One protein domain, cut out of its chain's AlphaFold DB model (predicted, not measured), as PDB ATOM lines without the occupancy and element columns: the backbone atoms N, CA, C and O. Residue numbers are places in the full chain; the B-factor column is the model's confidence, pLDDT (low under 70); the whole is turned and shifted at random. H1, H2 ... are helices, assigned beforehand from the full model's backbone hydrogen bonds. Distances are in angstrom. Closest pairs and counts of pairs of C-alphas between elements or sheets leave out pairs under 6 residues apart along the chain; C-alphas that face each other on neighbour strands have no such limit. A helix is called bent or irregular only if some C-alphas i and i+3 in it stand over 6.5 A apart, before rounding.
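This is residues 2 to 78, 93 to 127, 185 to 229 and 438 to 466 of the 566 residues of an uncharacterized protein of Leptospiraceae bacterium (UniProt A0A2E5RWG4). This is an elongated bundle of six roughly aligned helices, H2 to H7, with H2 and H6 in the middle, H3 and H7 on one side of them, and H4 and H5 on the other. At one end of the bundle the short H1 turns away from H2, and its residues 2 to 7 stick out. At the opposite end of H2 and H3 lies the long link of residues 33 to 47. The printed part has 186 residues with seven named helices, H1 to H7 in that order, and no named strand; its class is all helix. It is compact, with a radius of gyration of the C-alphas of 17.9 A and spans of 58 by 36 by 24 A.

H1 is residues 2 to 8, with C-alpha 2 at (143.341, 80.445, 82.886). H2, residues 12 to 32, is 29.3 A long from first to last C-alpha, and H3, residues 48 to 78, is 44.8 A. H4, residues 93 to 124, is the longest by residues, 46.3 A from C-alpha 93 at (137.570, 93.264, 58.231). H5, residues 185 to 210, is 38.3 A. H6 is residues 213 to 228. H7 is residues 438 to 454, and its C-alpha 454 is at (126.087, 109.542, 91.850).

H6 is the hub, touching H2, H4, H5 and H7. It is irregular, with C-alphas 214 and 217 7.7 A apart, and has a kink of 46 degrees near residue 220. The closest C-alphas of H6 and H4 are those of Pro 220 and Gly 103, 4.2 A apart. H6 touches H2 at Trp 217 and Pro 12, whose C-alphas are the closest, 5.4 A apart. H5 and H6 form a helical hairpin, at a shallow tilt of 25 degrees, with the C-alphas of Phe 204 and Ala 223 closest at 6.6 A. H6 touches H7 with residues 225 to 228 alone, the C-alphas of Phe 225 and Ile 445 being closest at 6.8 A. H2 and H3 form a helical hairpin too, with the C-alphas of Ser 29 and Ala 54 closest at 5.8 A. H3 touches H7, opposite ways at a shallow tilt of 7 degrees, with the C-alphas of Ala 66 and Ala 442 closest at 4.1 A. H4 touches H5 with residues 107 to 122 alone, the C-alphas of Val 111 and Ala 197 being closest at 5.9 A. H1 is close to H2 but not clearly touching it, about perpendicular at 83 degrees, with the C-alphas of Lys 8 and Ala 14 closest at 7.1 A. Each O i to N i+4 pair is within hydrogen-bond range in H1, H2 and H4, against 26 of 27 in H3, 20 of 22 in H5, 7 of 12 in H6 and 11 of 13 in H7.

The two C-alphas farthest apart are those of Gly 41 and Gly 78, 58.8 A. Three cuts leave gaps of 21.7 A between C-alphas 78 and 93, 10.1 A between 127 and 185, and 18.0 A between 229 and 438. The link from H2 to H3 is long. The mean pLDDT of the printed part is 76.8, and 47 residues are under 70, among them residues 2 to 7, 33 to 52 and 455 to 461.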
ATOM      1  N   VAL A   2     142.731  79.154  82.463       48.16
ATOM      2  CA  VAL A   2     143.341  80.445  82.886       48.16
ATOM      3  C   VAL A   2     144.258  81.079  81.826       48.16
ATOM      4  O   VAL A   2     144.225  82.290  81.605       48.16
ATOM      5  N   HIS A   3     145.039  80.273  81.102       50.19
ATOM      6  CA  HIS A   3     145.929  80.789  80.059       50.19
ATOM      7  C   HIS A   3     145.180  81.272  78.799       50.19
ATOM      8  O   HIS A   3     145.592  82.252  78.172       50.19
ATOM      9  N   TRP A   4     144.051  80.630  78.475       53.94
ATOM     10  CA  TRP A   4     143.147  81.014  77.385       53.94
ATOM     11  C   TRP A   4     142.394  82.308  77.728       53.94
ATOM     12  O   TRP A   4     142.359  83.237  76.917       53.94
ATOM     13  N   LEU A   5     141.921  82.423  78.976       56.38
ATOM     14  CA  LEU A   5     141.335  83.652  79.517       56.38
ATOM     15  C   LEU A   5     142.353  84.817  79.458       56.38
ATOM     16  O   LEU A   5     142.054  85.903  78.969       56.38
ATOM     17  N   LYS A   6     143.629  84.587  79.802       66.25
ATOM     18  CA  LYS A   6     144.669  85.633  79.707       66.25
ATOM     19  C   LYS A   6     144.919  86.165  78.284       66.25
ATOM     20  O   LYS A   6     145.306  87.335  78.160       66.25
ATOM     21  N   ARG A   7     144.725  85.353  77.230       68.31
ATOM     22  CA  ARG A   7     145.031  85.720  75.827       68.31
ATOM     23  C   ARG A   7     143.861  86.323  75.041       68.31
ATOM     24  O   ARG A   7     144.130  87.160  74.195       68.31
ATOM     25  N   LYS A   8     142.594  85.964  75.295       79.00
ATOM     26  CA  LYS A   8     141.466  86.430  74.446       79.00
ATOM     27  C   LYS A   8     140.651  87.614  74.982       79.00
ATOM     28  O   LYS A   8     139.956  88.264  74.204       79.00
ATOM     29  N   TRP A   9     140.769  87.948  76.268       80.31
ATOM     30  CA  TRP A   9     139.867  88.903  76.942       80.31
ATOM     31  C   TRP A   9     140.037  90.376  76.554       80.31
ATOM     32  O   TRP A   9     139.220  91.210  76.912       80.31
ATOM     33  N   HIS A  10     141.094  90.708  75.821       80.88
ATOM     34  CA  HIS A  10     141.369  92.059  75.327       80.88
ATOM     35  C   HIS A  10     141.180  92.163  73.808       80.88
ATOM     36  O   HIS A  10     141.440  93.210  73.233       80.88
ATOM     37  N   SER A  11     140.714  91.096  73.149       86.81
ATOM     38  CA  SER A  11     140.395  91.157  71.721       86.81
ATOM     39  C   SER A  11     139.252  92.149  71.447       86.81
ATOM     40  O   SER A  11     138.393  92.335  72.314       86.81
ATOM     41  N   PRO A  12     139.174  92.744  70.239       85.62
ATOM     42  CA  PRO A  12     138.053  93.604  69.849       85.62
ATOM     43  C   PRO A  12     136.680  92.959  70.085       85.62
ATOM     44  O   PRO A  12     135.772  93.619  70.575       85.62
ATOM     45  N   ALA A  13     136.547  91.651  69.830       86.19
ATOM     46  CA  ALA A  13     135.314  90.907  70.085       86.19
ATOM     47  C   ALA A  13     134.962  90.822  71.582       86.19
ATOM     48  O   ALA A  13     133.804  90.988  71.950       86.19
ATOM     49  N   ALA A  14     135.953  90.611  72.456       87.12
ATOM     50  CA  ALA A  14     135.732  90.612  73.902       87.12
ATOM     51  C   ALA A  14     135.337  92.006  74.418       87.12
ATOM     52  O   ALA A  14     134.444  92.122  75.251       87.12
ATOM     53  N   ILE A  15     135.962  93.063  73.893       88.00
ATOM     54  CA  ILE A  15     135.627  94.458  74.222       88.00
ATOM     55  C   ILE A  15     134.203  94.796  73.770       88.00
ATOM     56  O   ILE A  15     133.447  95.397  74.531       88.00
ATOM     57  N   ALA A  16     133.821  94.371  72.566       87.56
ATOM     58  CA  ALA A  16     132.471  94.531  72.045       87.56
ATOM     59  C   ALA A  16     131.431  93.810  72.921       87.56
ATOM     60  O   ALA A  16     130.450  94.424  73.334       87.56
ATOM     61  N   ALA A  17     131.690  92.549  73.285       88.00
ATOM     62  CA  ALA A  17     130.821  91.777  74.172       88.00
ATOM     63  C   ALA A  17     130.683  92.422  75.562       88.00
ATOM     64  O   ALA A  17     129.572  92.569  76.059       88.00
ATOM     65  N   LEU A  18     131.789  92.864  76.172       88.44
ATOM     66  CA  LEU A  18     131.765  93.554  77.466       88.44
ATOM     67  C   LEU A  18     130.996  94.881  77.404       88.44
ATOM     68  O   LEU A  18     130.239  95.180  78.321       88.44
ATOM     69  N   SER A  19     131.147  95.652  76.325       88.19
ATOM     70  CA  SER A  19     130.405  96.906  76.113       88.19
ATOM     71  C   SER A  19     128.897  96.649  76.013       88.19
ATOM     72  O   SER A  19     128.097  97.337  76.652       88.19
ATOM     73  N   LEU A  20     128.503  95.604  75.279       88.88
ATOM     74  CA  LEU A  20     127.109  95.179  75.177       88.88
ATOM     75  C   LEU A  20     126.558  94.715  76.533       88.88
ATOM     76  O   LEU A  20     125.473  95.140  76.910       88.88
ATOM     77  N   ILE A  21     127.313  93.909  77.289       90.19
ATOM     78  CA  ILE A  21     126.926  93.454  78.635       90.19
ATOM     79  C   ILE A  21     126.726  94.645  79.574       90.19
ATOM     80  O   ILE A  21     125.699  94.718  80.236       90.19
ATOM     81  N   VAL A  22     127.669  95.593  79.619       88.50
ATOM     82  CA  VAL A  22     127.538  96.806  80.445       88.50
ATOM     83  C   VAL A  22     126.276  97.579  80.065       88.50
ATOM     84  O   VAL A  22     125.498  97.936  80.942       88.50
ATOM     85  N   SER A  23     126.037  97.781  78.768       86.12
ATOM     86  CA  SER A  23     124.865  98.525  78.282       86.12
ATOM     87  C   SER A  23     123.552  97.804  78.620       86.12
ATOM     88  O   SER A  23     122.603  98.436  79.073       86.12
ATOM     89  N   LEU A  24     123.511  96.475  78.469       88.12
ATOM     90  CA  LEU A  24     122.376  95.635  78.862       88.12
ATOM     91  C   LEU A  24     122.131  95.659  80.367       88.12
ATOM     92  O   LEU A  24     120.979  95.645  80.777       88.12
ATOM     93  N   LEU A  25     123.178  95.698  81.190       87.56
ATOM     94  CA  LEU A  25     123.030  95.777  82.641       87.56
ATOM     95  C   LEU A  25     122.541  97.157  83.087       87.56
ATOM     96  O   LEU A  25     121.682  97.215  83.956       87.56
ATOM     97  N   VAL A  26     123.030  98.247  82.485       83.81
ATOM     98  CA  VAL A  26     122.549  99.614  82.773       83.81
ATOM     99  C   VAL A  26     121.094  99.788  82.338       83.81
ATOM    100  O   VAL A  26     120.271 100.295  83.090       83.81
ATOM    101  N   ILE A  27     120.746  99.354  81.128       83.00
ATOM    102  CA  ILE A  27     119.372  99.485  80.629       83.00
ATOM    103  C   ILE A  27     118.455  98.486  81.336       83.00
ATOM    104  O   ILE A  27     117.366  98.840  81.768       83.00
ATOM    105  N   GLY A  28     118.909  97.250  81.536       83.88
ATOM    106  CA  GLY A  28     118.188  96.225  82.283       83.88
ATOM    107  C   GLY A  28     117.957  96.616  83.740       83.88
ATOM    108  O   GLY A  28     116.875  96.361  84.258       83.88
ATOM    109  N   SER A  29     118.906  97.298  84.389       78.88
ATOM    110  CA  SER A  29     118.684  97.842  85.728       78.88
ATOM    111  C   SER A  29     117.619  98.929  85.719       78.88
ATOM    112  O   SER A  29     116.826  98.950  86.645       78.88
ATOM    113  N   ALA A  30     117.504  99.747  84.670       75.56
ATOM    114  CA  ALA A  30     116.392 100.690  84.505       75.56
ATOM    115  C   ALA A  30     115.022  99.987  84.389       75.56
ATOM    116  O   ALA A  30     114.011 100.503  84.863       75.56
ATOM    117  N   LEU A  31     114.988  98.805  83.757       77.06
ATOM    118  CA  LEU A  31     113.774  97.997  83.579       77.06
ATOM    119  C   LEU A  31     113.377  97.229  84.851       77.06
ATOM    120  O   LEU A  31     112.188  97.068  85.123       77.06
ATOM    121  N   ILE A  32     114.368  96.719  85.593       72.00
ATOM    122  CA  ILE A  32     114.191  95.856  86.777       72.00
ATOM    123  C   ILE A  32     114.141  96.672  88.067       72.00
ATOM    124  O   ILE A  32     113.507  96.238  89.028       72.00
ATOM    125  N   SER A  33     114.813  97.828  88.098       63.75
ATOM    126  CA  SER A  33     114.663  98.840  89.138       63.75
ATOM    127  C   SER A  33     113.178  99.038  89.329       63.75
ATOM    128  O   SER A  33     112.524  99.589  88.445       63.75
ATOM    129  N   ASP A  34     112.680  98.527  90.452       54.69
ATOM    130  CA  ASP A  34     111.276  98.498  90.820       54.69
ATOM    131  C   ASP A  34     110.616  99.774  90.311       54.69
ATOM    132  O   ASP A  34     111.016 100.854  90.758       54.69
ATOM    133  N   ARG A  35     109.718  99.648  89.311       52.78
ATOM    134  CA  ARG A  35     109.159 100.812  88.610       52.78
ATOM    135  C   ARG A  35     108.809 101.858  89.671       52.78
ATOM    136  O   ARG A  35     108.107 101.497  90.625       52.78
ATOM    137  N   THR A  36     109.385 103.060  89.599       47.09
ATOM    138  CA  THR A  36     109.511 103.931  90.780       47.09
ATOM    139  C   THR A  36     108.137 104.146  91.398       47.09
ATOM    140  O   THR A  36     107.243 104.695  90.753       47.09
ATOM    141  N   ILE A  37     107.939 103.688  92.638       44.94
ATOM    142  CA  ILE A  37     106.696 103.972  93.349       44.94
ATOM    143  C   ILE A  37     106.820 105.405  93.842       44.94
ATOM    144  O   ILE A  37     107.440 105.687  94.870       44.94
ATOM    145  N   TYR A  38     106.227 106.324  93.092       41.53
ATOM    146  CA  TYR A  38     105.987 107.670  93.580       41.53
ATOM    147  C   TYR A  38     104.853 107.616  94.601       41.53
ATOM    148  O   TYR A  38     103.689 107.854  94.284       41.53
ATOM    149  N   VAL A  39     105.199 107.277  95.846       41.09
ATOM    150  CA  VAL A  39     104.300 107.511  96.975       41.09
ATOM    151  C   VAL A  39     104.336 109.000  97.254       41.09
ATOM    152  O   VAL A  39     105.346 109.571  97.649       41.09
ATOM    153  N   TRP A  40     103.222 109.640  96.962       35.47
ATOM    154  CA  TRP A  40     103.118 111.081  96.981       35.47
ATOM    155  C   TRP A  40     103.273 111.621  98.419       35.47
ATOM    156  O   TRP A  40     102.612 111.125  99.328       35.47
ATOM    157  N   GLY A  41     104.167 112.596  98.638       35.22
ATOM    158  CA  GLY A  41     104.533 113.088  99.980       35.22
ATOM    159  C   GLY A  41     105.664 112.316 100.678       35.22
ATOM    160  O   GLY A  41     105.984 112.595 101.830       35.22
ATOM    161  N   LEU A  42     106.288 111.355  99.997       34.28
ATOM    162  CA  LEU A  42     107.546 110.750 100.417       34.28
ATOM    163  C   LEU A  42     108.542 110.883  99.267       34.28
ATOM    164  O   LEU A  42     108.188 110.640  98.112       34.28
ATOM    165  N   ALA A  43     109.800 111.212  99.579       39.25
ATOM    166  CA  ALA A  43     110.895 110.998  98.639       39.25
ATOM    167  C   ALA A  43     110.758 109.582  98.043       39.25
ATOM    168  O   ALA A  43     110.450 108.653  98.802       39.25
ATOM    169  N   PRO A  44     110.930 109.408  96.717       43.75
ATOM    170  CA  PRO A  44     110.673 108.140  96.046       43.75
ATOM    171  C   PRO A  44     111.338 107.008  96.827       43.75
ATOM    172  O   PRO A  44     112.565 106.958  96.948       43.75
ATOM    173  N   ARG A  45     110.520 106.114  97.405       45.50
ATOM    174  CA  ARG A  45     111.012 104.886  98.033       45.50
ATOM    175  C   ARG A  45     111.378 103.939  96.910       45.50
ATOM    176  O   ARG A  45     110.649 103.018  96.561       45.50
ATOM    177  N   ILE A  46     112.528 104.216  96.322       52.25
ATOM    178  CA  ILE A  46     113.259 103.242  95.541       52.25
ATOM    179  C   ILE A  46     113.477 102.046  96.468       52.25
ATOM    180  O   ILE A  46     113.890 102.230  97.614       52.25
ATOM    181  N   ASN A  47     113.210 100.825  96.005       55.34
ATOM    182  CA  ASN A  47     113.690  99.630  96.691       55.34
ATOM    183  C   ASN A  47     115.222  99.628  96.557       55.34
ATOM    184  O   ASN A  47     115.800  99.083  95.617       55.34
ATOM    185  N   VAL A  48     115.876 100.372  97.456       54.56
ATOM    186  CA  VAL A  48     117.271 100.823  97.345       54.56
ATOM    187  C   VAL A  48     118.242  99.644  97.231       54.56
ATOM    188  O   VAL A  48     119.342  99.803  96.713       54.56
ATOM    189  N   SER A  49     117.846  98.452  97.680       59.62
ATOM    190  CA  SER A  49     118.673  97.249  97.625       59.62
ATOM    191  C   SER A  49     118.934  96.771  96.194       59.62
ATOM    192  O   SER A  49     120.089  96.533  95.853       59.62
ATOM    193  N   LEU A  50     117.912  96.673  95.336       63.91
ATOM    194  CA  LEU A  50     118.058  96.102  93.990       63.91
ATOM    195  C   LEU A  50     118.788  97.039  93.027       63.91
ATOM    196  O   LEU A  50     119.668  96.573  92.305       63.91
ATOM    197  N   ILE A  51     118.492  98.346  93.055       62.69
ATOM    198  CA  ILE A  51     119.234  99.323  92.238       62.69
ATOM    199  C   ILE A  51     120.700  99.335  92.650       62.69
ATOM    200  O   ILE A  51     121.558  99.188  91.790       62.69
ATOM    201  N   LYS A  52     121.004  99.419  93.953       68.25
ATOM    202  CA  LYS A  52     122.398  99.417  94.412       68.25
ATOM    203  C   LYS A  52     123.124  98.145  93.996       68.25
ATOM    204  O   LYS A  52     124.262  98.217  93.547       68.25
ATOM    205  N   ILE A  53     122.485  96.978  94.108       73.81
ATOM    206  CA  ILE A  53     123.074  95.719  93.633       73.81
ATOM    207  C   ILE A  53     123.333  95.791  92.124       73.81
ATOM    208  O   ILE A  53     124.430  95.455  91.688       73.81
ATOM    209  N   ALA A  54     122.373  96.270  91.331       70.94
ATOM    210  CA  ALA A  54     122.526  96.401  89.887       70.94
ATOM    211  C   ALA A  54     123.626  97.408  89.492       70.94
ATOM    212  O   ALA A  54     124.426  97.121  88.607       70.94
ATOM    213  N   GLU A  55     123.732  98.540  90.187       70.88
ATOM    214  CA  GLU A  55     124.802  99.530  90.027       70.88
ATOM    215  C   GLU A  55     126.188  98.915  90.286       70.88
ATOM    216  O   GLU A  55     127.105  99.056  89.470       70.88
ATOM    217  N   TRP A  56     126.340  98.152  91.373       74.06
ATOM    218  CA  TRP A  56     127.580  97.424  91.664       74.06
ATOM    219  C   TRP A  56     127.868  96.333  90.624       74.06
ATOM    220  O   TRP A  56     129.018  96.163  90.203       74.06
ATOM    221  N   LEU A  57     126.833  95.628  90.153       80.25
ATOM    222  CA  LEU A  57     126.938  94.626  89.091       80.25
ATOM    223  C   LEU A  57     127.305  95.229  87.732       80.25
ATOM    224  O   LEU A  57     127.872  94.510  86.918       80.25
ATOM    225  N   VAL A  58     127.032  96.511  87.481       81.31
ATOM    226  CA  VAL A  58     127.472  97.252  86.284       81.31
ATOM    227  C   VAL A  58     128.934  97.692  86.413       81.31
ATOM    228  O   VAL A  58     129.702  97.619  85.446       81.31
ATOM    229  N   LEU A  59     129.357  98.121  87.606       80.06
ATOM    230  CA  LEU A  59     130.705  98.644  87.838       80.06
ATOM    231  C   LEU A  59     131.792  97.574  87.644       80.06
ATOM    232  O   LEU A  59     132.865  97.865  87.106       80.06
ATOM    233  N   ILE A  60     131.515  96.325  88.029       81.75
ATOM    234  CA  ILE A  60     132.429  95.184  87.857       81.75
ATOM    235  C   ILE A  60     132.779  94.946  86.367       81.75
ATOM    236  O   ILE A  60     133.955  95.064  86.008       81.75
ATOM    237  N   PRO A  61     131.822  94.660  85.459       83.69
ATOM    238  CA  PRO A  61     132.086  94.506  84.031       83.69
ATOM    239  C   PRO A  61     132.584  95.800  83.383       83.69
ATOM    240  O   PRO A  61     133.436  95.722  82.500       83.69
ATOM    241  N   GLY A  62     132.166  96.982  83.854       82.50
ATOM    242  CA  GLY A  62     132.747  98.262  83.432       82.50
ATOM    243  C   GLY A  62     134.248  98.371  83.735       82.50
ATOM    244  O   GLY A  62     135.032  98.837  82.905       82.50
ATOM    245  N   THR A  63     134.682  97.857  84.886       83.81
ATOM    246  CA  THR A  63     136.099  97.801  85.280       83.81
ATOM    247  C   THR A  63     136.875  96.766  84.459       83.81
ATOM    248  O   THR A  63     137.999  97.029  84.019       83.81
ATOM    249  N   PHE A  64     136.276  95.607  84.169       84.62
ATOM    250  CA  PHE A  64     136.871  94.636  83.244       84.62
ATOM    251  C   PHE A  64     137.007  95.202  81.826       84.62
ATOM    252  O   PHE A  64     138.053  95.025  81.196       84.62
ATOM    253  N   LEU A  65     135.996  95.929  81.344       86.12
ATOM    254  CA  LEU A  65     136.022  96.629  80.063       86.12
ATOM    255  C   LEU A  65     137.170  97.646  80.019       86.12
ATOM    256  O   LEU A  65     137.959  97.646  79.074       86.12
ATOM    257  N   ALA A  66     137.344  98.440  81.076       82.94
ATOM    258  CA  ALA A  66     138.474  99.352  81.221       82.94
ATOM    259  C   ALA A  66     139.838  98.644  81.126       82.94
ATOM    260  O   ALA A  66     140.736  99.096  80.405       82.94
ATOM    261  N   PHE A  67     140.002  97.511  81.813       84.38
ATOM    262  CA  PHE A  67     141.232  96.720  81.746       84.38
ATOM    263  C   PHE A  67     141.484  96.163  80.337       84.38
ATOM    264  O   PHE A  67     142.608  96.245  79.830       84.38
ATOM    265  N   ALA A  68     140.439  95.651  79.680       84.50
ATOM    266  CA  ALA A  68     140.505  95.153  78.309       84.50
ATOM    267  C   ALA A  68     140.936  96.258  77.329       84.50
ATOM    268  O   ALA A  68     141.881  96.056  76.564       84.50
ATOM    269  N   ILE A  69     140.335  97.453  77.424       84.25
ATOM    270  CA  ILE A  69     140.697  98.640  76.631       84.25
ATOM    271  C   ILE A  69     142.167  99.013  76.841       84.25
ATOM    272  O   ILE A  69     142.902  99.236  75.874       84.25
ATOM    273  N   ARG A  70     142.625  99.073  78.099       85.56
ATOM    274  CA  ARG A  70     144.013  99.430  78.423       85.56
ATOM    275  C   ARG A  70     144.998  98.435  77.814       85.56
ATOM    276  O   ARG A  70     145.971  98.858  77.189       85.56
ATOM    277  N   LYS A  71     144.744  97.134  77.979       84.88
ATOM    278  CA  LYS A  71     145.619  96.067  77.481       84.88
ATOM    279  C   LYS A  71     145.660  96.030  75.952       84.88
ATOM    280  O   LYS A  71     146.747  95.954  75.381       84.88
ATOM    281  N   GLN A  72     144.510  96.167  75.290       84.88
ATOM    282  CA  GLN A  72     144.430  96.249  73.828       84.88
ATOM    283  C   GLN A  72     145.158  97.484  73.288       84.88
ATOM    284  O   GLN A  72     145.930  97.409  72.334       84.88
ATOM    285  N   GLY A  73     144.984  98.630  73.950       80.88
ATOM    286  CA  GLY A  73     145.697  99.855  73.612       80.88
ATOM    287  C   GLY A  73     147.218  99.740  73.764       80.88
ATOM    288  O   GLY A  73     147.958 100.229  72.909       80.88
ATOM    289  N   GLN A  74     147.700  99.045  74.802       83.94
ATOM    290  CA  GLN A  74     149.125  98.745  74.982       83.94
ATOM    291  C   GLN A  74     149.668  97.831  73.881       83.94
ATOM    292  O   GLN A  74     150.748  98.108  73.372       83.94
ATOM    293  N   GLN A  75     148.930  96.799  73.464       80.19
ATOM    294  CA  GLN A  75     149.351  95.925  72.361       80.19
ATOM    295  C   GLN A  75     149.461  96.673  71.034       80.19
ATOM    296  O   GLN A  75     150.443  96.510  70.312       80.19
ATOM    297  N   ASN A  76     148.496  97.546  70.747       73.38
ATOM    298  CA  ASN A  76     148.525  98.373  69.544       73.38
ATOM    299  C   ASN A  76     149.619  99.453  69.589       73.38
ATOM    300  O   ASN A  76     150.066  99.894  68.539       73.38
ATOM    301  N   SER A  77     150.055  99.874  70.784       72.25
ATOM    302  CA  SER A  77     151.146 100.850  70.952       72.25
ATOM    303  C   SER A  77     152.535 100.200  70.992       72.25
ATOM    304  O   SER A  77     153.507 100.820  70.585       72.25
ATOM    305  N   GLY A  78     152.630  98.970  71.510       62.78
ATOM    306  CA  GLY A  78     153.871  98.203  71.656       62.78
ATOM    307  C   GLY A  78     154.346  97.543  70.362       62.78
ATOM    308  O   GLY A  78     155.527  97.242  70.236       62.78
ATOM    309  N   PRO A  93     138.947  92.977  58.633       85.00
ATOM    310  CA  PRO A  93     137.570  93.264  58.231       85.00
ATOM    311  C   PRO A  93     136.543  92.713  59.227       85.00
ATOM    312  O   PRO A  93     135.605  93.404  59.603       85.00
ATOM    313  N   LEU A  94     136.793  91.511  59.757       82.88
ATOM    314  CA  LEU A  94     135.958  90.890  60.783       82.88
ATOM    315  C   LEU A  94     135.907  91.694  62.095       82.88
ATOM    316  O   LEU A  94     134.830  91.889  62.651       82.88
ATOM    317  N   ALA A  95     137.047  92.170  62.608       81.19
ATOM    318  CA  ALA A  95     137.086  92.946  63.849       81.19
ATOM    319  C   ALA A  95     136.387  94.304  63.698       81.19
ATOM    320  O   ALA A  95     135.732  94.767  64.635       81.19
ATOM    321  N   TRP A  96     136.508  94.918  62.521       86.44
ATOM    322  CA  TRP A  96     135.780  96.132  62.175       86.44
ATOM    323  C   TRP A  96     134.268  95.882  62.133       86.44
ATOM    324  O   TRP A  96     133.534  96.566  62.844       86.44
ATOM    325  N   SER A  97     133.814  94.851  61.409       89.19
ATOM    326  CA  SER A  97     132.390  94.501  61.316       89.19
ATOM    327  C   SER A  97     131.780  94.199  62.684       89.19
ATOM    328  O   SER A  97     130.717  94.720  62.999       89.19
ATOM    329  N   ILE A  98     132.470  93.425  63.531       88.88
ATOM    330  CA  ILE A  98     132.013  93.143  64.901       88.88
ATOM    331  C   ILE A  98     131.862  94.444  65.696       88.88
ATOM    332  O   ILE A  98     130.825  94.674  66.308       88.88
ATOM    333  N   SER A  99     132.873  95.315  65.663       89.31
ATOM    334  CA  SER A  99     132.856  96.569  66.428       89.31
ATOM    335  C   SER A  99     131.728  97.497  65.975       89.31
ATOM    336  O   SER A  99     131.055  98.104  66.806       89.31
ATOM    337  N   LEU A 100     131.500  97.578  64.662       91.38
ATOM    338  CA  LEU A 100     130.446  98.391  64.070       91.38
ATOM    339  C   LEU A 100     129.054  97.860  64.436       91.38
ATOM    340  O   LEU A 100     128.232  98.612  64.956       91.38
ATOM    341  N   VAL A 101     128.809  96.564  64.221       92.88
ATOM    342  CA  VAL A 101     127.525  95.915  64.529       92.88
ATOM    343  C   VAL A 101     127.208  96.021  66.017       92.88
ATOM    344  O   VAL A 101     126.089  96.372  66.377       92.88
ATOM    345  N   SER A 102     128.187  95.787  66.895       89.94
ATOM    346  CA  SER A 102     127.983  95.941  68.337       89.94
ATOM    347  C   SER A 102     127.688  97.387  68.738       89.94
ATOM    348  O   SER A 102     126.836  97.603  69.594       89.94
ATOM    349  N   GLY A 103     128.332  98.375  68.105       91.12
ATOM    350  CA  GLY A 103     128.010  99.788  68.314       91.12
ATOM    351  C   GLY A 103     126.548 100.110  67.985       91.12
ATOM    352  O   GLY A 103     125.842 100.665  68.824       91.12
ATOM    353  N   TYR A 104     126.059  99.687  66.813       94.44
ATOM    354  CA  TYR A 104     124.649  99.873  66.439       94.44
ATOM    355  C   TYR A 104     123.678  99.059  67.294       94.44
ATOM    356  O   TYR A 104     122.603  99.556  67.610       94.44
ATOM    357  N   ALA A 105     124.042  97.851  67.727       92.44
ATOM    358  CA  ALA A 105     123.206  97.072  68.640       92.44
ATOM    359  C   ALA A 105     122.977  97.810  69.972       92.44
ATOM    360  O   ALA A 105     121.854  97.848  70.472       92.44
ATOM    361  N   ILE A 106     124.018  98.452  70.516       91.94
ATOM    362  CA  ILE A 106     123.926  99.277  71.732       91.94
ATOM    363  C   ILE A 106     123.018 100.499  71.506       91.94
ATOM    364  O   ILE A 106     122.214 100.839  72.372       91.94
ATOM    365  N   LEU A 107     123.101 101.135  70.336       91.00
ATOM    366  CA  LEU A 107     122.222 102.249  69.957       91.00
ATOM    367  C   LEU A 107     120.756 101.827  69.857       91.00
ATOM    368  O   LEU A 107     119.888 102.499  70.405       91.00
ATOM    369  N   ILE A 108     120.482 100.702  69.195       92.88
ATOM    370  CA  ILE A 108     119.129 100.145  69.064       92.88
ATOM    371  C   ILE A 108     118.550  99.838  70.447       92.88
ATOM    372  O   ILE A 108     117.394 100.163  70.707       92.88
ATOM    373  N   LEU A 109     119.356  99.272  71.349       90.06
ATOM    374  CA  LEU A 109     118.949  99.009  72.729       90.06
ATOM    375  C   LEU A 109     118.534 100.300  73.455       90.06
ATOM    376  O   LEU A 109     117.523 100.313  74.153       90.06
ATOM    377  N   PHE A 110     119.275 101.392  73.264       89.25
ATOM    378  CA  PHE A 110     118.931 102.688  73.846       89.25
ATOM    379  C   PHE A 110     117.663 103.300  73.238       89.25
ATOM    380  O   PHE A 110     116.817 103.805  73.966       89.25
ATOM    381  N   VAL A 111     117.483 103.213  71.918       90.75
ATOM    382  CA  VAL A 111     116.248 103.668  71.255       90.75
ATOM    383  C   VAL A 111     115.039 102.866  71.745       90.75
ATOM    384  O   VAL A 111     113.987 103.443  72.011       90.75
ATOM    385  N   ALA A 112     115.192 101.553  71.934       90.44
ATOM    386  CA  ALA A 112     114.159 100.711  72.528       90.44
ATOM    387  C   ALA A 112     113.854 101.122  73.978       90.44
ATOM    388  O   ALA A 112     112.688 101.220  74.349       90.44
ATOM    389  N   TYR A 113     114.882 101.425  74.780       87.31
ATOM    390  CA  TYR A 113     114.702 101.984  76.121       87.31
ATOM    391  C   TYR A 113     113.911 103.299  76.092       87.31
ATOM    392  O   TYR A 113     112.938 103.426  76.828       87.31
ATOM    393  N   LEU A 114     114.267 104.244  75.215       85.75
ATOM    394  CA  LEU A 114     113.534 105.504  75.075       85.75
ATOM    395  C   LEU A 114     112.069 105.271  74.694       85.75
ATOM    396  O   LEU A 114     111.192 105.920  75.251       85.75
ATOM    397  N   ALA A 115     111.785 104.325  73.796       86.81
ATOM    398  CA  ALA A 115     110.413 103.977  73.429       86.81
ATOM    399  C   ALA A 115     109.626 103.403  74.623       86.81
ATOM    400  O   ALA A 115     108.483 103.798  74.862       86.81
ATOM    401  N   LEU A 116     110.247 102.518  75.410       85.00
ATOM    402  CA  LEU A 116     109.657 101.988  76.644       85.00
ATOM    403  C   LEU A 116     109.434 103.085  77.686       85.00
ATOM    404  O   LEU A 116     108.404 103.085  78.356       85.00
ATOM    405  N   TYR A 117     110.362 104.035  77.800       79.69
ATOM    406  CA  TYR A 117     110.218 105.189  78.676       79.69
ATOM    407  C   TYR A 117     109.069 106.094  78.229       79.69
ATOM    408  O   TYR A 117     108.216 106.409  79.049       79.69
ATOM    409  N   CYS A 118     108.975 106.440  76.937       78.94
ATOM    410  CA  CYS A 118     107.850 107.204  76.381       78.94
ATOM    411  C   CYS A 118     106.515 106.538  76.726       78.94
ATOM    412  O   CYS A 118     105.587 107.189  77.205       78.94
ATOM    413  N   ARG A 119     106.430 105.215  76.525       80.50
ATOM    414  CA  ARG A 119     105.234 104.436  76.855       80.50
ATOM    415  C   ARG A 119     104.928 104.464  78.352       80.50
ATOM    416  O   ARG A 119     103.789 104.651  78.756       80.50
ATOM    417  N   SER A 120     105.950 104.300  79.174       74.94
ATOM    418  CA  SER A 120     105.816 104.300  80.623       74.94
ATOM    419  C   SER A 120     105.436 105.679  81.183       74.94
ATOM    420  O   SER A 120     104.633 105.772  82.110       74.94
ATOM    421  N   ALA A 121     105.952 106.761  80.599       71.69
ATOM    422  CA  ALA A 121     105.583 108.132  80.931       71.69
ATOM    423  C   ALA A 121     104.129 108.432  80.540       71.69
ATOM    424  O   ALA A 121     103.404 109.059  81.314       71.69
ATOM    425  N   TYR A 122     103.682 107.896  79.400       70.56
ATOM    426  CA  TYR A 122     102.277 107.894  78.994       70.56
ATOM    427  C   TYR A 122     101.364 107.192  80.001       70.56
ATOM    428  O   TYR A 122     100.365 107.771  80.423       70.56
ATOM    429  N   ASP A 123     101.738 105.990  80.438       65.56
ATOM    430  CA  ASP A 123     100.928 105.189  81.362       65.56
ATOM    431  C   ASP A 123     100.913 105.752  82.806       65.56
ATOM    432  O   ASP A 123     100.011 105.449  83.583       65.56
ATOM    433  N   SER A 124     101.897 106.573  83.196       57.38
ATOM    434  CA  SER A 124     102.099 107.020  84.590       57.38
ATOM    435  C   SER A 124     101.719 108.477  84.880       57.38
ATOM    436  O   SER A 124     101.831 108.907  86.030       57.38
ATOM    437  N   PHE A 125     101.248 109.238  83.879       55.62
ATOM    438  CA  PHE A 125     100.806 110.640  84.038       55.62
ATOM    439  C   PHE A 125     101.887 111.528  84.685       55.62
ATOM    440  O   PHE A 125     101.596 112.519  85.359       55.62
ATOM    441  N   TYR A 126     103.154 111.125  84.558       51.56
ATOM    442  CA  TYR A 126     104.263 111.671  85.341       51.56
ATOM    443  C   TYR A 126     105.090 112.698  84.565       51.56
ATOM    444  O   TYR A 126     106.100 113.188  85.063       51.56
ATOM    445  N   LEU A 127     104.653 113.090  83.371       50.88
ATOM    446  CA  LEU A 127     105.246 114.223  82.671       50.88
ATOM    447  C   LEU A 127     104.816 115.532  83.336       50.88
ATOM    448  O   LEU A 127     103.940 116.255  82.878       50.88
ATOM    449  N   PHE A 185      98.448 113.820  73.872       67.56
ATOM    450  CA  PHE A 185      99.775 114.348  74.216       67.56
ATOM    451  C   PHE A 185     100.931 113.396  73.834       67.56
ATOM    452  O   PHE A 185     102.030 113.850  73.523       67.56
ATOM    453  N   THR A 186     100.706 112.083  73.734       68.25
ATOM    454  CA  THR A 186     101.707 111.129  73.195       68.25
ATOM    455  C   THR A 186     102.107 111.433  71.765       68.25
ATOM    456  O   THR A 186     103.262 111.241  71.386       68.25
ATOM    457  N   THR A 187     101.173 111.905  70.942       70.81
ATOM    458  CA  THR A 187     101.494 112.265  69.563       70.81
ATOM    459  C   THR A 187     102.459 113.457  69.524       70.81
ATOM    460  O   THR A 187     103.278 113.539  68.611       70.81
ATOM    461  N   TYR A 188     102.473 114.300  70.567       69.69
ATOM    462  CA  TYR A 188     103.465 115.367  70.741       69.69
ATOM    463  C   TYR A 188     104.827 114.872  71.241       69.69
ATOM    464  O   TYR A 188     105.853 115.477  70.935       69.69
ATOM    465  N   MET A 189     104.865 113.756  71.973       75.69
ATOM    466  CA  MET A 189     106.117 113.117  72.399       75.69
ATOM    467  C   MET A 189     106.894 112.530  71.219       75.69
ATOM    468  O   MET A 189     108.119 112.436  71.270       75.69
ATOM    469  N   LEU A 190     106.199 112.130  70.149       79.75
ATOM    470  CA  LEU A 190     106.806 111.410  69.033       79.75
ATOM    471  C   LEU A 190     107.922 112.215  68.331       79.75
ATOM    472  O   LEU A 190     109.020 111.670  68.204       79.75
ATOM    473  N   PRO A 191     107.735 113.488  67.920       82.19
ATOM    474  CA  PRO A 191     108.826 114.297  67.375       82.19
ATOM    475  C   PRO A 191     110.029 114.424  68.315       82.19
ATOM    476  O   PRO A 191     111.167 114.392  67.853       82.19
ATOM    477  N   LEU A 192     109.793 114.533  69.626       82.94
ATOM    478  CA  LEU A 192     110.848 114.673  70.632       82.94
ATOM    479  C   LEU A 192     111.649 113.377  70.786       82.94
ATOM    480  O   LEU A 192     112.879 113.395  70.741       82.94
ATOM    481  N   PHE A 193     110.953 112.240  70.867       85.50
ATOM    482  CA  PHE A 193     111.553 110.908  70.831       85.50
ATOM    483  C   PHE A 193     112.398 110.705  69.567       85.50
ATOM    484  O   PHE A 193     113.554 110.283  69.651       85.50
ATOM    485  N   LEU A 194     111.848 111.041  68.395       87.81
ATOM    486  CA  LEU A 194     112.560 110.929  67.123       87.81
ATOM    487  C   LEU A 194     113.779 111.855  67.084       87.81
ATOM    488  O   LEU A 194     114.838 111.439  66.618       87.81
ATOM    489  N   GLY A 195     113.666 113.073  67.620       89.00
ATOM    490  CA  GLY A 195     114.775 114.014  67.772       89.00
ATOM    491  C   GLY A 195     115.899 113.460  68.650       89.00
ATOM    492  O   GLY A 195     117.063 113.502  68.248       89.00
ATOM    493  N   ALA A 196     115.558 112.870  69.799       87.81
ATOM    494  CA  ALA A 196     116.512 112.225  70.699       87.81
ATOM    495  C   ALA A 196     117.227 111.049  70.019       87.81
ATOM    496  O   ALA A 196     118.459 111.000  69.982       87.81
ATOM    497  N   ALA A 197     116.456 110.127  69.432       90.31
ATOM    498  CA  ALA A 197     116.978 108.954  68.741       90.31
ATOM    499  C   ALA A 197     117.895 109.359  67.578       90.31
ATOM    500  O   ALA A 197     119.018 108.862  67.461       90.31
ATOM    501  N   TRP A 198     117.454 110.318  66.762       92.38
ATOM    502  CA  TRP A 198     118.243 110.861  65.663       92.38
ATOM    503  C   TRP A 198     119.535 111.513  66.156       92.38
ATOM    504  O   TRP A 198     120.600 111.274  65.588       92.38
ATOM    505  N   GLY A 199     119.467 112.276  67.247       91.12
ATOM    506  CA  GLY A 199     120.623 112.912  67.866       91.12
ATOM    507  C   GLY A 199     121.694 111.919  68.291       91.12
ATOM    508  O   GLY A 199     122.859 112.072  67.921       91.12
ATOM    509  N   VAL A 200     121.307 110.873  69.018       89.56
ATOM    510  CA  VAL A 200     122.243 109.835  69.470       89.56
ATOM    511  C   VAL A 200     122.858 109.092  68.275       89.56
ATOM    512  O   VAL A 200     124.071 108.880  68.241       89.56
ATOM    513  N   ILE A 201     122.071 108.774  67.243       92.31
ATOM    514  CA  ILE A 201     122.588 108.156  66.011       92.31
ATOM    515  C   ILE A 201     123.603 109.077  65.318       92.31
ATOM    516  O   ILE A 201     124.706 108.640  64.985       92.31
ATOM    517  N   LEU A 202     123.283 110.363  65.136       92.25
ATOM    518  CA  LEU A 202     124.187 111.321  64.496       92.25
ATOM    519  C   LEU A 202     125.484 111.517  65.280       92.25
ATOM    520  O   LEU A 202     126.553 111.625  64.677       92.25
ATOM    521  N   TRP A 203     125.430 111.537  66.609       90.38
ATOM    522  CA  TRP A 203     126.635 111.612  67.430       90.38
ATOM    523  C   TRP A 203     127.514 110.374  67.275       90.38
ATOM    524  O   TRP A 203     128.731 110.513  67.142       90.38
ATOM    525  N   PHE A 204     126.928 109.178  67.197       91.06
ATOM    526  CA  PHE A 204     127.693 107.973  66.887       91.06
ATOM    527  C   PHE A 204     128.319 108.022  65.488       91.06
ATOM    528  O   PHE A 204     129.498 107.702  65.340       91.06
ATOM    529  N   GLU A 205     127.589 108.499  64.477       90.25
ATOM    530  CA  GLU A 205     128.146 108.717  63.134       90.25
ATOM    531  C   GLU A 205     129.288 109.736  63.138       90.25
ATOM    532  O   GLU A 205     130.300 109.555  62.455       90.25
ATOM    533  N   THR A 206     129.159 110.787  63.945       85.56
ATOM    534  CA  THR A 206     130.208 111.789  64.144       85.56
ATOM    535  C   THR A 206     131.452 111.134  64.728       85.56
ATOM    536  O   THR A 206     132.535 111.247  64.153       85.56
ATOM    537  N   ILE A 207     131.301 110.368  65.809       85.44
ATOM    538  CA  ILE A 207     132.396 109.613  66.420       85.44
ATOM    539  C   ILE A 207     133.037 108.679  65.392       85.44
ATOM    540  O   ILE A 207     134.247 108.736  65.194       85.44
ATOM    541  N   ARG A 208     132.246 107.862  64.691       86.75
ATOM    542  CA  ARG A 208     132.736 106.900  63.695       86.75
ATOM    543  C   ARG A 208     133.539 107.573  62.585       86.75
ATOM    544  O   ARG A 208     134.558 107.033  62.161       86.75
ATOM    545  N   ARG A 209     133.090 108.740  62.119       83.44
ATOM    546  CA  ARG A 209     133.734 109.492  61.038       83.44
ATOM    547  C   ARG A 209     135.055 110.134  61.455       83.44
ATOM    548  O   ARG A 209     135.965 110.195  60.633       83.44
ATOM    549  N   TYR A 210     135.148 110.638  62.684       80.12
ATOM    550  CA  TYR A 210     136.339 111.342  63.176       80.12
ATOM    551  C   TYR A 210     137.305 110.447  63.967       80.12
ATOM    552  O   TYR A 210     138.437 110.854  64.231       80.12
ATOM    553  N   LEU A 211     136.897 109.226  64.321       78.38
ATOM    554  CA  LEU A 211     137.757 108.242  64.967       78.38
ATOM    555  C   LEU A 211     138.743 107.637  63.959       78.38
ATOM    556  O   LEU A 211     138.356 107.065  62.939       78.38
ATOM    557  N   ASP A 212     140.027 107.723  64.292       77.25
ATOM    558  CA  ASP A 212     141.126 107.108  63.542       77.25
ATOM    559  C   ASP A 212     140.875 105.602  63.311       77.25
ATOM    560  O   ASP A 212     140.503 104.885  64.247       77.25
ATOM    561  N   GLU A 213     141.112 105.111  62.085       78.69
ATOM    562  CA  GLU A 213     140.884 103.711  61.675       78.69
ATOM    563  C   GLU A 213     141.513 102.703  62.648       78.69
ATOM    564  O   GLU A 213     140.920 101.670  62.970       78.69
ATOM    565  N   ARG A 214     142.693 103.017  63.203       77.69
ATOM    566  CA  ARG A 214     143.394 102.134  64.159       77.69
ATOM    567  C   ARG A 214     142.662 101.961  65.496       77.69
ATOM    568  O   ARG A 214     143.000 101.077  66.288       77.69
ATOM    569  N   TYR A 215     141.688 102.821  65.774       83.31
ATOM    570  CA  TYR A 215     140.901 102.840  66.999       83.31
ATOM    571  C   TYR A 215     139.446 102.420  66.785       83.31
ATOM    572  O   TYR A 215     138.690 102.441  67.746       83.31
ATOM    573  N   HIS A 216     139.045 101.951  65.598       86.25
ATOM    574  CA  HIS A 216     137.661 101.508  65.342       86.25
ATOM    575  C   HIS A 216     137.173 100.370  66.251       86.25
ATOM    576  O   HIS A 216     135.975 100.223  66.463       86.25
ATOM    577  N   TRP A 217     138.071  99.614  66.882       86.06
ATOM    578  CA  TRP A 217     137.698  98.649  67.926       86.06
ATOM    579  C   TRP A 217     137.116  99.301  69.201       86.06
ATOM    580  O   TRP A 217     136.552  98.600  70.036       86.06
ATOM    581  N   LEU A 218     137.238 100.627  69.361       88.12
ATOM    582  CA  LEU A 218     136.609 101.409  70.431       88.12
ATOM    583  C   LEU A 218     135.173 101.837  70.110       88.12
ATOM    584  O   LEU A 218     134.506 102.348  71.002       88.12
ATOM    585  N   LEU A 219     134.670 101.633  68.888       90.31
ATOM    586  CA  LEU A 219     133.289 101.987  68.533       90.31
ATOM    587  C   LEU A 219     132.232 101.466  69.528       90.31
ATOM    588  O   LEU A 219     131.421 102.282  69.962       90.31
ATOM    589  N   PRO A 220     132.239 100.192  69.974       90.69
ATOM    590  CA  PRO A 220     131.257  99.731  70.956       90.69
ATOM    591  C   PRO A 220     131.427 100.412  72.323       90.69
ATOM    592  O   PRO A 220     130.439 100.715  72.977       90.69
ATOM    593  N   VAL A 221     132.661 100.734  72.724       89.19
ATOM    594  CA  VAL A 221     132.948 101.467  73.971       89.19
ATOM    595  C   VAL A 221     132.380 102.881  73.911       89.19
ATOM    596  O   VAL A 221     131.812 103.367  74.883       89.19
ATOM    597  N   LEU A 222     132.536 103.545  72.766       89.31
ATOM    598  CA  LEU A 222     132.043 104.898  72.536       89.31
ATOM    599  C   LEU A 222     130.516 104.926  72.402       89.31
ATOM    600  O   LEU A 222     129.896 105.868  72.883       89.31
ATOM    601  N   ALA A 223     129.910 103.881  71.828       90.62
ATOM    602  CA  ALA A 223     128.462 103.690  71.849       90.62
ATOM    603  C   ALA A 223     127.951 103.508  73.286       90.62
ATOM    604  O   ALA A 223     127.034 104.215  73.687       90.62
ATOM    605  N   THR A 224     128.584 102.641  74.090       89.31
ATOM    606  CA  THR A 224     128.261 102.488  75.521       89.31
ATOM    607  C   THR A 224     128.412 103.803  76.267       89.31
ATOM    608  O   THR A 224     127.530 104.161  77.038       89.31
ATOM    609  N   PHE A 225     129.499 104.542  76.020       87.62
ATOM    610  CA  PHE A 225     129.681 105.865  76.601       87.62
ATOM    611  C   PHE A 225     128.514 106.776  76.235       87.62
ATOM    612  O   PHE A 225     127.919 107.354  77.125       87.62
ATOM    613  N   LEU A 226     128.148 106.869  74.957       87.81
ATOM    614  CA  LEU A 226     127.082 107.752  74.496       87.81
ATOM    615  C   LEU A 226     125.726 107.426  75.142       87.81
ATOM    616  O   LEU A 226     125.062 108.338  75.624       87.81
ATOM    617  N   VAL A 227     125.333 106.149  75.185       86.25
ATOM    618  CA  VAL A 227     123.999 105.743  75.668       86.25
ATOM    619  C   VAL A 227     123.898 105.623  77.190       86.25
ATOM    620  O   VAL A 227     122.807 105.727  77.739       86.25
ATOM    621  N   CYS A 228     125.021 105.397  77.880       85.00
ATOM    622  CA  CYS A 228     125.071 105.299  79.343       85.00
ATOM    623  C   CYS A 228     125.582 106.591  80.003       85.00
ATOM    624  O   CYS A 228     125.782 106.611  81.217       85.00
ATOM    625  N   ASN A 229     125.849 107.656  79.236       85.38
ATOM    626  CA  ASN A 229     126.285 108.921  79.813       85.38
ATOM    627  C   ASN A 229     125.105 109.579  80.546       85.38
ATOM    628  O   ASN A 229     124.103 109.872  79.888       85.38
ATOM    629  N   HIS A 438     143.433 105.723  73.984       67.38
ATOM    630  CA  HIS A 438     142.959 104.485  74.628       67.38
ATOM    631  C   HIS A 438     143.160 104.460  76.162       67.38
ATOM    632  O   HIS A 438     142.309 103.958  76.891       67.38
ATOM    633  N   ARG A 439     144.252 105.052  76.679       73.38
ATOM    634  CA  ARG A 439     144.510 105.161  78.130       73.38
ATOM    635  C   ARG A 439     143.476 106.020  78.863       73.38
ATOM    636  O   ARG A 439     143.162 105.724  80.008       73.38
ATOM    637  N   ALA A 440     142.967 107.071  78.223       74.06
ATOM    638  CA  ALA A 440     141.926 107.923  78.787       74.06
ATOM    639  C   ALA A 440     140.565 107.214  78.797       74.06
ATOM    640  O   ALA A 440     139.843 107.315  79.781       74.06
ATOM    641  N   MET A 441     140.256 106.424  77.762       70.75
ATOM    642  CA  MET A 441     139.001 105.658  77.680       70.75
ATOM    643  C   MET A 441     138.874 104.590  78.764       70.75
ATOM    644  O   MET A 441     137.803 104.434  79.340       70.75
ATOM    645  N   ALA A 442     139.978 103.922  79.108       76.19
ATOM    646  CA  ALA A 442     140.001 102.985  80.229       76.19
ATOM    647  C   ALA A 442     139.638 103.647  81.574       76.19
ATOM    648  O   ALA A 442     139.126 102.976  82.458       76.19
ATOM    649  N   LEU A 443     139.887 104.949  81.742       78.31
ATOM    650  CA  LEU A 443     139.503 105.680  82.954       78.31
ATOM    651  C   LEU A 443     138.099 106.276  82.851       78.31
ATOM    652  O   LEU A 443     137.383 106.304  83.842       78.31
ATOM    653  N   ILE A 444     137.697 106.739  81.664       79.75
ATOM    654  CA  ILE A 444     136.387 107.366  81.468       79.75
ATOM    655  C   ILE A 444     135.248 106.399  81.767       79.75
ATOM    656  O   ILE A 444     134.306 106.804  82.431       79.75
ATOM    657  N   ILE A 445     135.308 105.152  81.293       77.56
ATOM    658  CA  ILE A 445     134.154 104.247  81.400       77.56
ATOM    659  C   ILE A 445     133.759 103.989  82.865       77.56
ATOM    660  O   ILE A 445     132.605 104.246  83.197       77.56
ATOM    661  N   PRO A 446     134.669 103.590  83.776       79.44
ATOM    662  CA  PRO A 446     134.310 103.427  85.183       79.44
ATOM    663  C   PRO A 446     133.871 104.736  85.845       79.44
ATOM    664  O   PRO A 446     132.930 104.721  86.630       79.44
ATOM    665  N   LEU A 447     134.513 105.868  85.522       81.94
ATOM    666  CA  LEU A 447     134.155 107.169  86.100       81.94
ATOM    667  C   LEU A 447     132.778 107.652  85.640       81.94
ATOM    668  O   LEU A 447     132.044 108.213  86.442       81.94
ATOM    669  N   MET A 448     132.411 107.404  84.383       85.19
ATOM    670  CA  MET A 448     131.090 107.713  83.845       85.19
ATOM    671  C   MET A 448     130.021 106.819  84.475       85.19
ATOM    672  O   MET A 448     128.976 107.325  84.865       85.19
ATOM    673  N   LEU A 449     130.279 105.514  84.615       80.25
ATOM    674  CA  LEU A 449     129.350 104.605  85.297       80.25
ATOM    675  C   LEU A 449     129.171 105.008  86.766       80.25
ATOM    676  O   LEU A 449     128.050 105.054  87.260       80.25
ATOM    677  N   PHE A 450     130.260 105.390  87.436       78.94
ATOM    678  CA  PHE A 450     130.212 105.942  88.787       78.94
ATOM    679  C   PHE A 450     129.473 107.288  88.843       78.94
ATOM    680  O   PHE A 450     128.710 107.524  89.773       78.94
ATOM    681  N   ALA A 451     129.638 108.157  87.842       78.25
ATOM    682  CA  ALA A 451     128.862 109.390  87.721       78.25
ATOM    683  C   ALA A 451     127.366 109.098  87.565       78.25
ATOM    684  O   ALA A 451     126.561 109.804  88.159       78.25
ATOM    685  N   GLY A 452     127.013 108.040  86.825       73.06
ATOM    686  CA  GLY A 452     125.655 107.506  86.760       73.06
ATOM    687  C   GLY A 452     125.132 107.129  88.144       73.06
ATOM    688  O   GLY A 452     124.084 107.608  88.526       73.06
ATOM    689  N   MET A 453     125.907 106.395  88.950       73.06
ATOM    690  CA  MET A 453     125.516 106.047  90.330       73.06
ATOM    691  C   MET A 453     125.364 107.266  91.257       73.06
ATOM    692  O   MET A 453     124.519 107.282  92.151       73.06
ATOM    693  N   LEU A 454     126.213 108.287  91.095       71.00
ATOM    694  CA  LEU A 454     126.087 109.542  91.850       71.00
ATOM    695  C   LEU A 454     124.851 110.334  91.421       71.00
ATOM    696  O   LEU A 454     124.244 111.045  92.229       71.00
ATOM    697  N   ASP A 455     124.494 110.221  90.149       69.56
ATOM    698  CA  ASP A 455     123.295 110.800  89.601       69.56
ATOM    699  C   ASP A 455     122.073 109.943  89.942       69.56
ATOM    700  O   ASP A 455     121.708 109.017  89.229       69.56
ATOM    701  N   ARG A 456     121.339 110.345  90.981       64.00
ATOM    702  CA  ARG A 456     120.069 109.703  91.368       64.00
ATOM    703  C   ARG A 456     119.004 109.670  90.259       64.00
ATOM    704  O   ARG A 456     117.965 109.049  90.453       64.00
ATOM    705  N   SER A 457     119.234 110.361  89.143       61.94
ATOM    706  CA  SER A 457     118.361 110.383  87.968       61.94
ATOM    707  C   SER A 457     118.804 109.416  86.861       61.94
ATOM    708  O   SER A 457     118.135 109.375  85.834       61.94
ATOM    709  N   THR A 458     119.899 108.658  87.019       65.00
ATOM    710  CA  THR A 458     120.435 107.774  85.970       65.00
ATOM    711  C   THR A 458     120.795 106.371  86.505       65.00
ATOM    712  O   THR A 458     121.584 106.263  87.435       65.00
ATOM    713  N   PRO A 459     120.326 105.280  85.867       64.62
ATOM    714  CA  PRO A 459     119.281 105.276  84.854       64.62
ATOM    715  C   PRO A 459     117.924 105.593  85.497       64.62
ATOM    716  O   PRO A 459     117.639 105.179  86.618       64.62
ATOM    717  N   GLN A 460     117.067 106.316  84.781       68.50
ATOM    718  CA  GLN A 460     115.700 106.550  85.231       68.50
ATOM    719  C   GLN A 460     114.940 105.230  85.149       68.50
ATOM    720  O   GLN A 460     114.897 104.626  84.067       68.50
ATOM    721  N   PRO A 461     114.325 104.788  86.257       69.69
ATOM    722  CA  PRO A 461     113.477 103.615  86.220       69.69
ATOM    723  C   PRO A 461     112.307 103.861  85.274       69.69
ATOM    724  O   PRO A 461     111.815 104.989  85.166       69.69
ATOM    725  N   LEU A 462     111.810 102.799  84.642       73.12
ATOM    726  CA  LEU A 462     110.480 102.884  84.051       73.12
ATOM    727  C   LEU A 462     109.462 103.202  85.155       73.12
ATOM    728  O   LEU A 462     109.533 102.700  86.273       73.12
ATOM    729  N   LEU A 463     108.514 104.064  84.845       66.56
ATOM    730  CA  LEU A 463     107.473 104.538  85.739       66.56
ATOM    731  C   LEU A 463     106.394 103.456  85.910       66.56
ATOM    732  O   LEU A 463     106.027 102.744  84.967       66.56
ATOM    733  N   LYS A 464     105.911 103.284  87.147       59.28
ATOM    734  CA  LYS A 464     104.873 102.295  87.466       59.28
ATOM    735  C   LYS A 464     103.532 102.882  87.059       59.28
ATOM    736  O   LYS A 464     103.273 104.050  87.329       59.28
ATOM    737  N   GLU A 465     102.697 102.061  86.430       54.88
ATOM    738  CA  GLU A 465     101.255 102.274  86.434       54.88
ATOM    739  C   GLU A 465     100.884 102.364  87.913       54.88
ATOM    740  O   GLU A 465     100.958 101.375  88.650       54.88
ATOM    741  N   SER A 466     100.688 103.581  88.415       47.53
ATOM    742  CA  SER A 466     100.219 103.734  89.777       47.53
ATOM    743  C   SER A 466      98.846 103.091  89.783       47.53
ATOM    744  O   SER A 466      97.947 103.600  89.113       47.53
TER     745      SER A 466